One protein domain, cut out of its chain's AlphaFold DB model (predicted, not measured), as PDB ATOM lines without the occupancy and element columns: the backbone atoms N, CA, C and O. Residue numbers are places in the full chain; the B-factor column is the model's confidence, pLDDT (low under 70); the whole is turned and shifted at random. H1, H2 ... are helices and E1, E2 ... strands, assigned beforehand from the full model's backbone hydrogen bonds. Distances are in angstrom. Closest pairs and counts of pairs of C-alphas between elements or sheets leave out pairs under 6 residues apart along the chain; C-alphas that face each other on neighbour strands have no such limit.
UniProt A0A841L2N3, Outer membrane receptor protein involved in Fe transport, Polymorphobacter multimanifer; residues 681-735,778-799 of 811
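What this domain is: This is residues 681 to 735 and 778 to 799 of the 811 residues of the protein "Outer membrane receptor protein involved in Fe transport" of Polymorphobacter multimanifer (UniProt A0A841L2N3). There is little regular structure: a small ladder of two strands, E1 and E2, stands at one end, joined by long loops, residues 685 to 703 and 711 to 726, to H1 near the other. H2 lies near the middle, making a corner with H1, and H3 packs on H2. The 77 printed residues run E1, H1, E2, H2, H3, with an antiparallel sheet E1 - E2; the class is mixed, with only 30 residues in named elements. The whole is compact, radius of gyration of the C-alphas 12.5 A, spanning 35 by 27 by 19 A.

How they stand to each other: Start at E1, residues 681 to 684, the antiparallel neighbour of E2, residues 727 to 731; N 682 and O 729, 2.8 A apart, are within hydrogen-bond range. H1, residues 704 to 710, touches H2, residues 779 to 788, about perpendicular at 82 degrees; their closest C-alphas, Arg 704 and Asp 788, are 5.0 A apart. H2 touches H3, residues 794 to 797, closest at C-alphas 786 and 797, 4.8 A. O i to N i+4 pairs are within hydrogen-bond range throughout H1 and in 5 of 6 in H2; H3 is too short for one.

Where its parts are: Find C-alpha 681 at (198.035, 157.462, 98.119), where E1 begins; E2 is 12.5 A long, H2 14.0 A. H3 ends at C-alpha 797, (212.190, 153.150, 109.732).

The domain as a whole: Residues 736 to 777 are not printed; C-alphas 735 and 778 are 19.4 A apart across the cut. The links E1 to H1 and H1 to E2 are long. Confidence is under 70 at residues 681, 687 to 688, 720 to 726 and 728.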
ATOM      1  N   GLY A 681     197.215 156.285  97.847       67.50
ATOM      2  CA  GLY A 681     198.035 157.462  98.119       67.50
ATOM      3  C   GLY A 681     197.362 158.375  99.142       67.50
ATOM      4  O   GLY A 681     196.167 158.641  99.049       67.50
ATOM      5  N   ALA A 682     198.130 158.850 100.113       70.25
ATOM      6  CA  ALA A 682     197.694 159.778 101.143       70.25
ATOM      7  C   ALA A 682     198.718 160.903 101.305       70.25
ATOM      8  O   ALA A 682     199.903 160.739 101.013       70.25
ATOM      9  N   GLN A 683     198.242 162.050 101.775       70.00
ATOM     10  CA  GLN A 683     199.080 163.157 102.209       70.00
ATOM     11  C   GLN A 683     199.161 163.130 103.734       70.00
ATOM     12  O   GLN A 683     198.137 163.027 104.410       70.00
ATOM     13  N   PHE A 684     200.369 163.224 104.272       73.38
ATOM     14  CA  PHE A 684     200.610 163.317 105.706       73.38
ATOM     15  C   PHE A 684     201.310 164.628 106.033       73.38
ATOM     16  O   PHE A 684     201.999 165.193 105.195       73.38
ATOM     17  N   PHE A 685     201.164 165.097 107.265       73.19
ATOM     18  CA  PHE A 685     201.833 166.296 107.753       73.19
ATOM     19  C   PHE A 685     202.777 165.900 108.889       73.19
ATOM     20  O   PHE A 685     202.434 165.031 109.693       73.19
ATOM     21  N   LEU A 686     203.961 166.513 108.933       72.50
ATOM     22  CA  LEU A 686     204.893 166.401 110.057       72.50
ATOM     23  C   LEU A 686     204.757 167.649 110.918       72.50
ATOM     24  O   LEU A 686     205.527 168.594 110.762       72.50
ATOM     25  N   SER A 687     203.759 167.658 111.799       69.81
ATOM     26  CA  SER A 687     203.399 168.841 112.593       69.81
ATOM     27  C   SER A 687     204.531 169.271 113.531       69.81
ATOM     28  O   SER A 687     204.631 170.443 113.884       69.81
ATOM     29  N   ASN A 688     205.395 168.324 113.916       69.56
ATOM     30  CA  ASN A 688     206.573 168.576 114.748       69.56
ATOM     31  C   ASN A 688     207.870 168.712 113.926       69.56
ATOM     32  O   ASN A 688     208.952 168.794 114.502       69.56
ATOM     33  N   GLY A 689     207.781 168.725 112.591       75.25
ATOM     34  CA  GLY A 689     208.928 168.716 111.681       75.25
ATOM     35  C   GLY A 689     209.707 167.393 111.680       75.25
ATOM     36  O   GLY A 689     209.364 166.428 112.362       75.25
ATOM     37  N   ASP A 690     210.783 167.326 110.891       82.38
ATOM     38  CA  ASP A 690     211.646 166.138 110.854       82.38
ATOM     39  C   ASP A 690     212.396 165.990 112.195       82.38
ATOM     40  O   ASP A 690     213.112 166.922 112.581       82.38
ATOM     41  N   PRO A 691     212.299 164.845 112.903       87.50
ATOM     42  CA  PRO A 691     212.977 164.643 114.186       87.50
ATOM     43  C   PRO A 691     214.506 164.686 114.075       87.50
ATOM     44  O   PRO A 691     215.181 164.965 115.062       87.50
ATOM     45  N   CYS A 692     215.066 164.431 112.892       88.38
ATOM     46  CA  CYS A 692     216.500 164.507 112.638       88.38
ATOM     47  C   CYS A 692     216.975 165.889 112.167       88.38
ATOM     48  O   CYS A 692     218.178 166.064 111.962       88.38
ATOM     49  N   SER A 693     216.070 166.861 112.003       84.88
ATOM     50  CA  SER A 693     216.434 168.263 111.766       84.88
ATOM     51  C   SER A 693     217.137 168.847 112.993       84.88
ATOM     52  O   SER A 693     216.792 168.512 114.124       84.88
ATOM     53  N   ALA A 694     218.100 169.745 112.793       83.31
ATOM     54  CA  ALA A 694     218.908 170.363 113.844       83.31
ATOM     55  C   ALA A 694     218.057 171.055 114.920       83.31
ATOM     56  O   ALA A 694     218.437 171.067 116.089       83.31
ATOM     57  N   GLU A 695     216.893 171.571 114.531       79.00
ATOM     58  CA  GLU A 695     215.916 172.217 115.412       79.00
ATOM     59  C   GLU A 695     215.226 171.215 116.354       79.00
ATOM     60  O   GLU A 695     214.955 171.530 117.509       79.00
ATOM     61  N   ASN A 696     215.022 169.972 115.903       83.12
ATOM     62  CA  ASN A 696     214.266 168.934 116.613       83.12
ATOM     63  C   ASN A 696     215.143 167.814 117.194       83.12
ATOM     64  O   ASN A 696     214.657 166.964 117.952       83.12
ATOM     65  N   ILE A 697     216.436 167.795 116.859       85.69
ATOM     66  CA  ILE A 697     217.363 166.696 117.167       85.69
ATOM     67  C   ILE A 697     217.503 166.435 118.673       85.69
ATOM     68  O   ILE A 697     217.764 165.305 119.083       85.69
ATOM     69  N   ASN A 698     217.283 167.466 119.496       86.00
ATOM     70  CA  ASN A 698     217.373 167.409 120.958       86.00
ATOM     71  C   ASN A 698     216.003 167.338 121.658       86.00
ATOM     72  O   ASN A 698     215.961 167.241 122.881       86.00
ATOM     73  N   GLY A 699     214.893 167.390 120.913       82.12
ATOM     74  CA  GLY A 699     213.531 167.387 121.467       82.12
ATOM     75  C   GLY A 699     212.957 165.996 121.764       82.12
ATOM     76  O   GLY A 699     211.833 165.890 122.245       82.12
ATOM     77  N   GLY A 700     213.695 164.929 121.444       84.56
ATOM     78  CA  GLY A 700     213.271 163.540 121.641       84.56
ATOM     79  C   GLY A 700     214.115 162.776 122.647       84.56
ATOM     80  O   GLY A 700     214.581 163.322 123.646       84.56
ATOM     81  N   SER A 701     214.313 161.481 122.392       90.25
ATOM     82  CA  SER A 701     215.141 160.661 123.276       90.25
ATOM     83  C   SER A 701     216.621 161.039 123.176       90.25
ATOM     84  O   SER A 701     217.100 161.522 122.150       90.25
ATOM     85  N   SER A 702     217.397 160.738 124.220       91.69
ATOM     86  CA  SER A 702     218.854 160.934 124.204       91.69
ATOM     87  C   SER A 702     219.569 160.125 123.110       91.69
ATOM     88  O   SER A 702     220.713 160.428 122.772       91.69
ATOM     89  N   SER A 703     218.918 159.088 122.568       92.38
ATOM     90  CA  SER A 703     219.455 158.234 121.504       92.38
ATOM     91  C   SER A 703     219.220 158.800 120.101       92.38
ATOM     92  O   SER A 703     219.960 158.442 119.179       92.38
ATOM     93  N   ARG A 704     218.261 159.723 119.935       93.31
ATOM     94  CA  ARG A 704     217.881 160.318 118.643       93.31
ATOM     95  C   ARG A 704     219.074 160.843 117.829       93.31
ATOM     96  O   ARG A 704     219.200 160.423 116.679       93.31
ATOM     97  N   PRO A 705     220.022 161.638 118.372       92.75
ATOM     98  CA  PRO A 705     221.178 162.098 117.594       92.75
ATOM     99  C   PRO A 705     222.061 160.958 117.067       92.75
ATOM    100  O   PRO A 705     222.612 161.044 115.970       92.75
ATOM    101  N   GLY A 706     222.218 159.884 117.847       93.19
ATOM    102  CA  GLY A 706     222.970 158.698 117.435       93.19
ATOM    103  C   GLY A 706     222.261 157.934 116.321       93.19
ATOM    104  O   GLY A 706     222.889 157.591 115.321       93.19
ATOM    105  N   ASN A 707     220.953 157.741 116.467       94.31
ATOM    106  CA  ASN A 707     220.119 157.038 115.501       94.31
ATOM    107  C   ASN A 707     219.994 157.809 114.176       94.31
ATOM    108  O   ASN A 707     220.182 157.225 113.113       94.31
ATOM    109  N   CYS A 708     219.803 159.131 114.211       92.38
ATOM    110  CA  CYS A 708     219.807 159.964 113.004       92.38
ATOM    111  C   CYS A 708     221.148 159.887 112.251       92.38
ATOM    112  O   CYS A 708     221.164 159.761 111.027       92.38
ATOM    113  N   ARG A 709     222.287 159.870 112.964       91.81
ATOM    114  CA  ARG A 709     223.601 159.635 112.337       91.81
ATOM    115  C   ARG A 709     223.721 158.235 111.734       91.81
ATOM    116  O   ARG A 709     224.326 158.091 110.678       91.81
ATOM    117  N   ALA A 710     223.148 157.218 112.377       91.25
ATOM    118  CA  ALA A 710     223.126 155.851 111.852       91.25
ATOM    119  C   ALA A 710     222.288 155.724 110.565       91.25
ATOM    120  O   ALA A 710     222.605 154.891 109.722       91.25
ATOM    121  N   LEU A 711     221.291 156.597 110.370       88.88
ATOM    122  CA  LEU A 711     220.553 156.752 109.108       88.88
ATOM    123  C   LEU A 711     221.329 157.529 108.028       88.88
ATOM    124  O   LEU A 711     220.802 157.758 106.944       88.88
ATOM    125  N   GLY A 712     222.567 157.957 108.304       88.12
ATOM    126  CA  GLY A 712     223.395 158.717 107.365       88.12
ATOM    127  C   GLY A 712     223.068 160.210 107.294       88.12
ATOM    128  O   GLY A 712     223.531 160.887 106.378       88.12
ATOM    129  N   ILE A 713     222.295 160.745 108.246       86.62
ATOM    130  CA  ILE A 713     221.904 162.159 108.260       86.62
ATOM    131  C   ILE A 713     223.062 163.006 108.823       86.62
ATOM    132  O   ILE A 713     223.538 162.727 109.933       86.62
ATOM    133  N   PRO A 714     223.544 164.034 108.095       85.50
ATOM    134  CA  PRO A 714     224.644 164.882 108.548       85.50
ATOM    135  C   PRO A 714     224.332 165.643 109.842       85.50
ATOM    136  O   PRO A 714     223.199 166.034 110.109       85.50
ATOM    137  N   THR A 715     225.370 165.925 110.636       84.00
ATOM    138  CA  THR A 715     225.230 166.825 111.793       84.00
ATOM    139  C   THR A 715     224.916 168.239 111.307       84.00
ATOM    140  O   THR A 715     225.593 168.736 110.411       84.00
ATOM    141  N   GLY A 716     223.907 168.883 111.897       79.25
ATOM    142  CA  GLY A 716     223.448 170.208 111.467       79.25
ATOM    143  C   GLY A 716     222.521 170.192 110.247       79.25
ATOM    144  O   GLY A 716     222.264 171.251 109.686       79.25
ATOM    145  N   PHE A 717     222.024 169.020 109.828       81.94
ATOM    146  CA  PHE A 717     220.966 168.914 108.820       81.94
ATOM    147  C   PHE A 717     219.752 169.756 109.225       81.94
ATOM    148  O   PHE A 717     219.253 169.607 110.334       81.94
ATOM    149  N   VAL A 718     219.267 170.607 108.327       76.81
ATOM    150  CA  VAL A 718     218.005 171.337 108.483       76.81
ATOM    151  C   VAL A 718     217.068 170.825 107.402       76.81
ATOM    152  O   VAL A 718     217.407 170.871 106.216       76.81
ATOM    153  N   ALA A 719     215.920 170.283 107.802       70.88
ATOM    154  CA  ALA A 719     214.933 169.807 106.846       70.88
ATOM    155  C   ALA A 719     214.354 170.994 106.060       70.88
ATOM    156  O   ALA A 719     213.850 171.945 106.644       70.88
ATOM    157  N   VAL A 720     214.413 170.918 104.728       58.53
ATOM    158  CA  VAL A 720     213.815 171.919 103.817       58.53
ATOM    159  C   VAL A 720     212.319 171.659 103.609       58.53
ATOM    160  O   VAL A 720     211.645 172.406 102.916       58.53
ATOM    161  N   VAL A 721     211.793 170.588 104.206       54.75
ATOM    162  CA  VAL A 721     210.363 170.318 104.333       54.75
ATOM    163  C   VAL A 721     209.903 171.181 105.508       54.75
ATOM    164  O   VAL A 721     210.265 170.844 106.640       54.75
ATOM    165  N   PRO A 722     209.184 172.305 105.305       51.31
ATOM    166  CA  PRO A 722     208.621 173.029 106.436       51.31
ATOM    167  C   PRO A 722     207.806 172.044 107.278       51.31
ATOM    168  O   PRO A 722     207.204 171.124 106.717       51.31
ATOM    169  N   SER A 723     207.714 172.249 108.591       48.16
ATOM    170  CA  SER A 723     206.903 171.459 109.544       48.16
ATOM    171  C   SER A 723     205.386 171.434 109.240       48.16
ATOM    172  O   SER A 723     204.560 171.176 110.107       48.16
ATOM    173  N   VAL A 724     204.991 171.783 108.017       47.97
ATOM    174  CA  VAL A 724     203.622 171.951 107.540       47.97
ATOM    175  C   VAL A 724     203.404 171.528 106.086       47.97
ATOM    176  O   VAL A 724     202.260 171.542 105.645       47.97
ATOM    177  N   SER A 725     204.445 171.218 105.304       54.22
ATOM    178  CA  SER A 725     204.215 170.765 103.929       54.22
ATOM    179  C   SER A 725     203.773 169.311 103.952       54.22
ATOM    180  O   SER A 725     204.338 168.504 104.698       54.22
ATOM    181  N   SER A 726     202.783 168.968 103.130       62.53
ATOM    182  CA  SER A 726     202.338 167.586 103.036       62.53
ATOM    183  C   SER A 726     203.427 166.699 102.417       62.53
ATOM    184  O   SER A 726     204.023 167.026 101.390       62.53
ATOM    185  N   ILE A 727     203.702 165.562 103.049       70.19
ATOM    186  CA  ILE A 727     204.521 164.484 102.500       70.19
ATOM    187  C   ILE A 727     203.599 163.422 101.905       70.19
ATOM    188  O   ILE A 727     202.593 163.031 102.502       70.19
ATOM    189  N   GLY A 728     203.929 162.964 100.701       69.50
ATOM    190  CA  GLY A 728     203.221 161.857 100.073       69.50
ATOM    191  C   GLY A 728     203.534 160.540 100.780       69.50
ATOM    192  O   GLY A 728     204.673 160.276 101.157       69.50
ATOM    193  N   GLY A 729     202.529 159.691 100.929       75.88
ATOM    194  CA  GLY A 729     202.695 158.319 101.383       75.88
ATOM    195  C   GLY A 729     201.509 157.466 100.958       75.88
ATOM    196  O   GLY A 729     200.747 157.840 100.068       75.88
ATOM    197  N   VAL A 730     201.344 156.312 101.597       80.25
ATOM    198  CA  VAL A 730     200.204 155.427 101.356       80.25
ATOM    199  C   VAL A 730     199.553 155.008 102.666       80.25
ATOM    200  O   VAL A 730     200.207 154.935 103.703       80.25
ATOM    201  N   THR A 731     198.260 154.718 102.616       82.88
ATOM    202  CA  THR A 731     197.492 154.166 103.736       82.88
ATOM    203  C   THR A 731     196.544 153.085 103.228       82.88
ATOM    204  O   THR A 731     196.112 153.134 102.077       82.88
ATOM    205  N   GLY A 732     196.237 152.091 104.058       84.12
ATOM    206  CA  GLY A 732     195.396 150.959 103.678       84.12
ATOM    207  C   GLY A 732     195.148 149.990 104.831       84.12
ATOM    208  O   GLY A 732     195.646 150.178 105.942       84.12
ATOM    209  N   GLY A 733     194.357 148.954 104.557       86.56
ATOM    210  CA  GLY A 733     194.089 147.869 105.492       86.56
ATOM    211  C   GLY A 733     195.269 146.905 105.619       86.56
ATOM    212  O   GLY A 733     196.127 146.815 104.741       86.56
ATOM    213  N   ASN A 734     195.299 146.159 106.719       87.12
ATOM    214  CA  ASN A 734     196.302 145.146 107.003       87.12
ATOM    215  C   ASN A 734     195.613 143.811 107.369       87.12
ATOM    216  O   ASN A 734     195.040 143.688 108.456       87.12
ATOM    217  N   PRO A 735     195.666 142.782 106.502       86.62
ATOM    218  CA  PRO A 735     195.003 141.501 106.751       86.62
ATOM    219  C   PRO A 735     195.656 140.670 107.871       86.62
ATOM    220  O   PRO A 735     195.034 139.724 108.362       86.62
ATOM    221  N   ASP A 778     200.013 158.118 112.634       83.00
ATOM    222  CA  ASP A 778     200.341 159.380 111.974       83.00
ATOM    223  C   ASP A 778     201.835 159.424 111.613       83.00
ATOM    224  O   ASP A 778     202.662 158.702 112.185       83.00
ATOM    225  N   ALA A 779     202.179 160.252 110.625       83.31
ATOM    226  CA  ALA A 779     203.550 160.342 110.138       83.31
ATOM    227  C   ALA A 779     204.520 160.826 111.224       83.31
ATOM    228  O   ALA A 779     205.613 160.272 111.317       83.31
ATOM    229  N   ASP A 780     204.104 161.771 112.079       84.56
ATOM    230  CA  ASP A 780     204.881 162.254 113.230       84.56
ATOM    231  C   ASP A 780     205.308 161.097 114.154       84.56
ATOM    232  O   ASP A 780     206.483 160.998 114.530       84.56
ATOM    233  N   THR A 781     204.385 160.185 114.487       89.00
ATOM    234  CA  THR A 781     204.691 158.994 115.292       89.00
ATOM    235  C   THR A 781     205.666 158.083 114.563       89.00
ATOM    236  O   THR A 781     206.642 157.650 115.170       89.00
ATOM    237  N   VAL A 782     205.439 157.794 113.278       89.44
ATOM    238  CA  VAL A 782     206.307 156.894 112.503       89.44
ATOM    239  C   VAL A 782     207.743 157.425 112.454       89.44
ATOM    240  O   VAL A 782     208.676 156.708 112.822       89.44
ATOM    241  N   VAL A 783     207.943 158.691 112.074       88.69
ATOM    242  CA  VAL A 783     209.297 159.254 111.958       88.69
ATOM    243  C   VAL A 783     209.985 159.381 113.317       88.69
ATOM    244  O   VAL A 783     211.182 159.115 113.411       88.69
ATOM    245  N   SER A 784     209.247 159.735 114.375       90.06
ATOM    246  CA  SER A 784     209.811 159.876 115.723       90.06
ATOM    247  C   SER A 784     210.200 158.517 116.306       90.06
ATOM    248  O   SER A 784     211.330 158.336 116.755       90.06
ATOM    249  N   GLN A 785     209.312 157.518 116.226       91.62
ATOM    250  CA  GLN A 785     209.570 156.176 116.762       91.62
ATOM    251  C   GLN A 785     210.694 155.444 116.021       91.62
ATOM    252  O   GLN A 785     211.395 154.647 116.640       91.62
ATOM    253  N   CYS A 786     210.939 155.756 114.742       93.38
ATOM    254  CA  CYS A 786     212.113 155.251 114.024       93.38
ATOM    255  C   CYS A 786     213.435 155.619 114.731       93.38
ATOM    256  O   CYS A 786     214.348 154.794 114.774       93.38
ATOM    257  N   VAL A 787     213.542 156.819 115.322       93.75
ATOM    258  CA  VAL A 787     214.811 157.348 115.866       93.75
ATOM    259  C   VAL A 787     214.844 157.534 117.381       93.75
ATOM    260  O   VAL A 787     215.932 157.683 117.933       93.75
ATOM    261  N   ASP A 788     213.710 157.494 118.078       93.75
ATOM    262  CA  ASP A 788     213.653 157.707 119.531       93.75
ATOM    263  C   ASP A 788     213.893 156.448 120.368       93.75
ATOM    264  O   ASP A 788     214.124 156.549 121.578       93.75
ATOM    265  N   GLY A 789     213.883 155.266 119.754       89.25
ATOM    266  CA  GLY A 789     214.214 154.021 120.437       89.25
ATOM    267  C   GLY A 789     215.661 153.983 120.960       89.25
ATOM    268  O   GLY A 789     216.515 154.769 120.538       89.25
ATOM    269  N   PRO A 790     215.996 153.032 121.857       90.94
ATOM    270  CA  PRO A 790     217.383 152.780 122.260       90.94
ATOM    271  C   PRO A 790     218.329 152.543 121.068       90.94
ATOM    272  O   PRO A 790     219.509 152.871 121.149       90.94
ATOM    273  N   SER A 791     217.786 152.016 119.969       92.81
ATOM    274  CA  SER A 791     218.379 151.897 118.637       92.81
ATOM    275  C   SER A 791     217.333 152.277 117.583       92.81
ATOM    276  O   SER A 791     216.164 152.465 117.925       92.81
ATOM    277  N   LEU A 792     217.731 152.324 116.306       92.25
ATOM    278  CA  LEU A 792     216.778 152.387 115.193       92.25
ATOM    279  C   LEU A 792     215.741 151.265 115.310       92.25
ATOM    280  O   LEU A 792     216.111 150.127 115.610       92.25
ATOM    281  N   ALA A 793     214.474 151.606 115.082       90.31
ATOM    282  CA  ALA A 793     213.346 150.680 115.112       90.31
ATOM    283  C   ALA A 793     212.925 150.333 113.671       90.31
ATOM    284  O   ALA A 793     212.244 151.148 113.035       90.31
ATOM    285  N   PRO A 794     213.346 149.174 113.118       89.44
ATOM    286  CA  PRO A 794     213.116 148.824 111.714       89.44
ATOM    287  C   PRO A 794     211.641 148.891 111.309       89.44
ATOM    288  O   PRO A 794     211.321 149.401 110.245       89.44
ATOM    289  N   GLU A 795     210.731 148.493 112.198       86.81
ATOM    290  CA  GLU A 795     209.286 148.511 111.962       86.81
ATOM    291  C   GLU A 795     208.711 149.900 111.640       86.81
ATOM    292  O   GLU A 795     207.663 149.993 111.003       86.81
ATOM    293  N   PHE A 796     209.385 150.974 112.062       90.44
ATOM    294  CA  PHE A 796     209.020 152.348 111.728       90.44
ATOM    295  C   PHE A 796     209.934 152.927 110.653       90.44
ATOM    296  O   PHE A 796     209.461 153.634 109.768       90.44
ATOM    297  N   CYS A 797     211.234 152.628 110.703       89.75
ATOM    298  CA  CYS A 797     212.190 153.150 109.732       89.75
ATOM    299  C   CYS A 797     211.941 152.624 108.313       89.75
ATOM    300  O   CYS A 797     212.090 153.388 107.365       89.75
ATOM    301  N   ASP A 798     211.489 151.376 108.163       89.25
ATOM    302  CA  ASP A 798     211.166 150.779 106.860       89.25
ATOM    303  C   ASP A 798     209.932 151.431 106.203       89.25
ATOM    304  O   ASP A 798     209.728 151.307 104.995       89.25
ATOM    305  N   LEU A 799     209.113 152.155 106.980       86.75
ATOM    306  CA  LEU A 799     207.967 152.926 106.484       86.75
ATOM    307  C   LEU A 799     208.360 154.325 105.983       86.75
ATOM    308  O   LEU A 799     207.520 155.027 105.418       86.75
TER     309      LEU A 799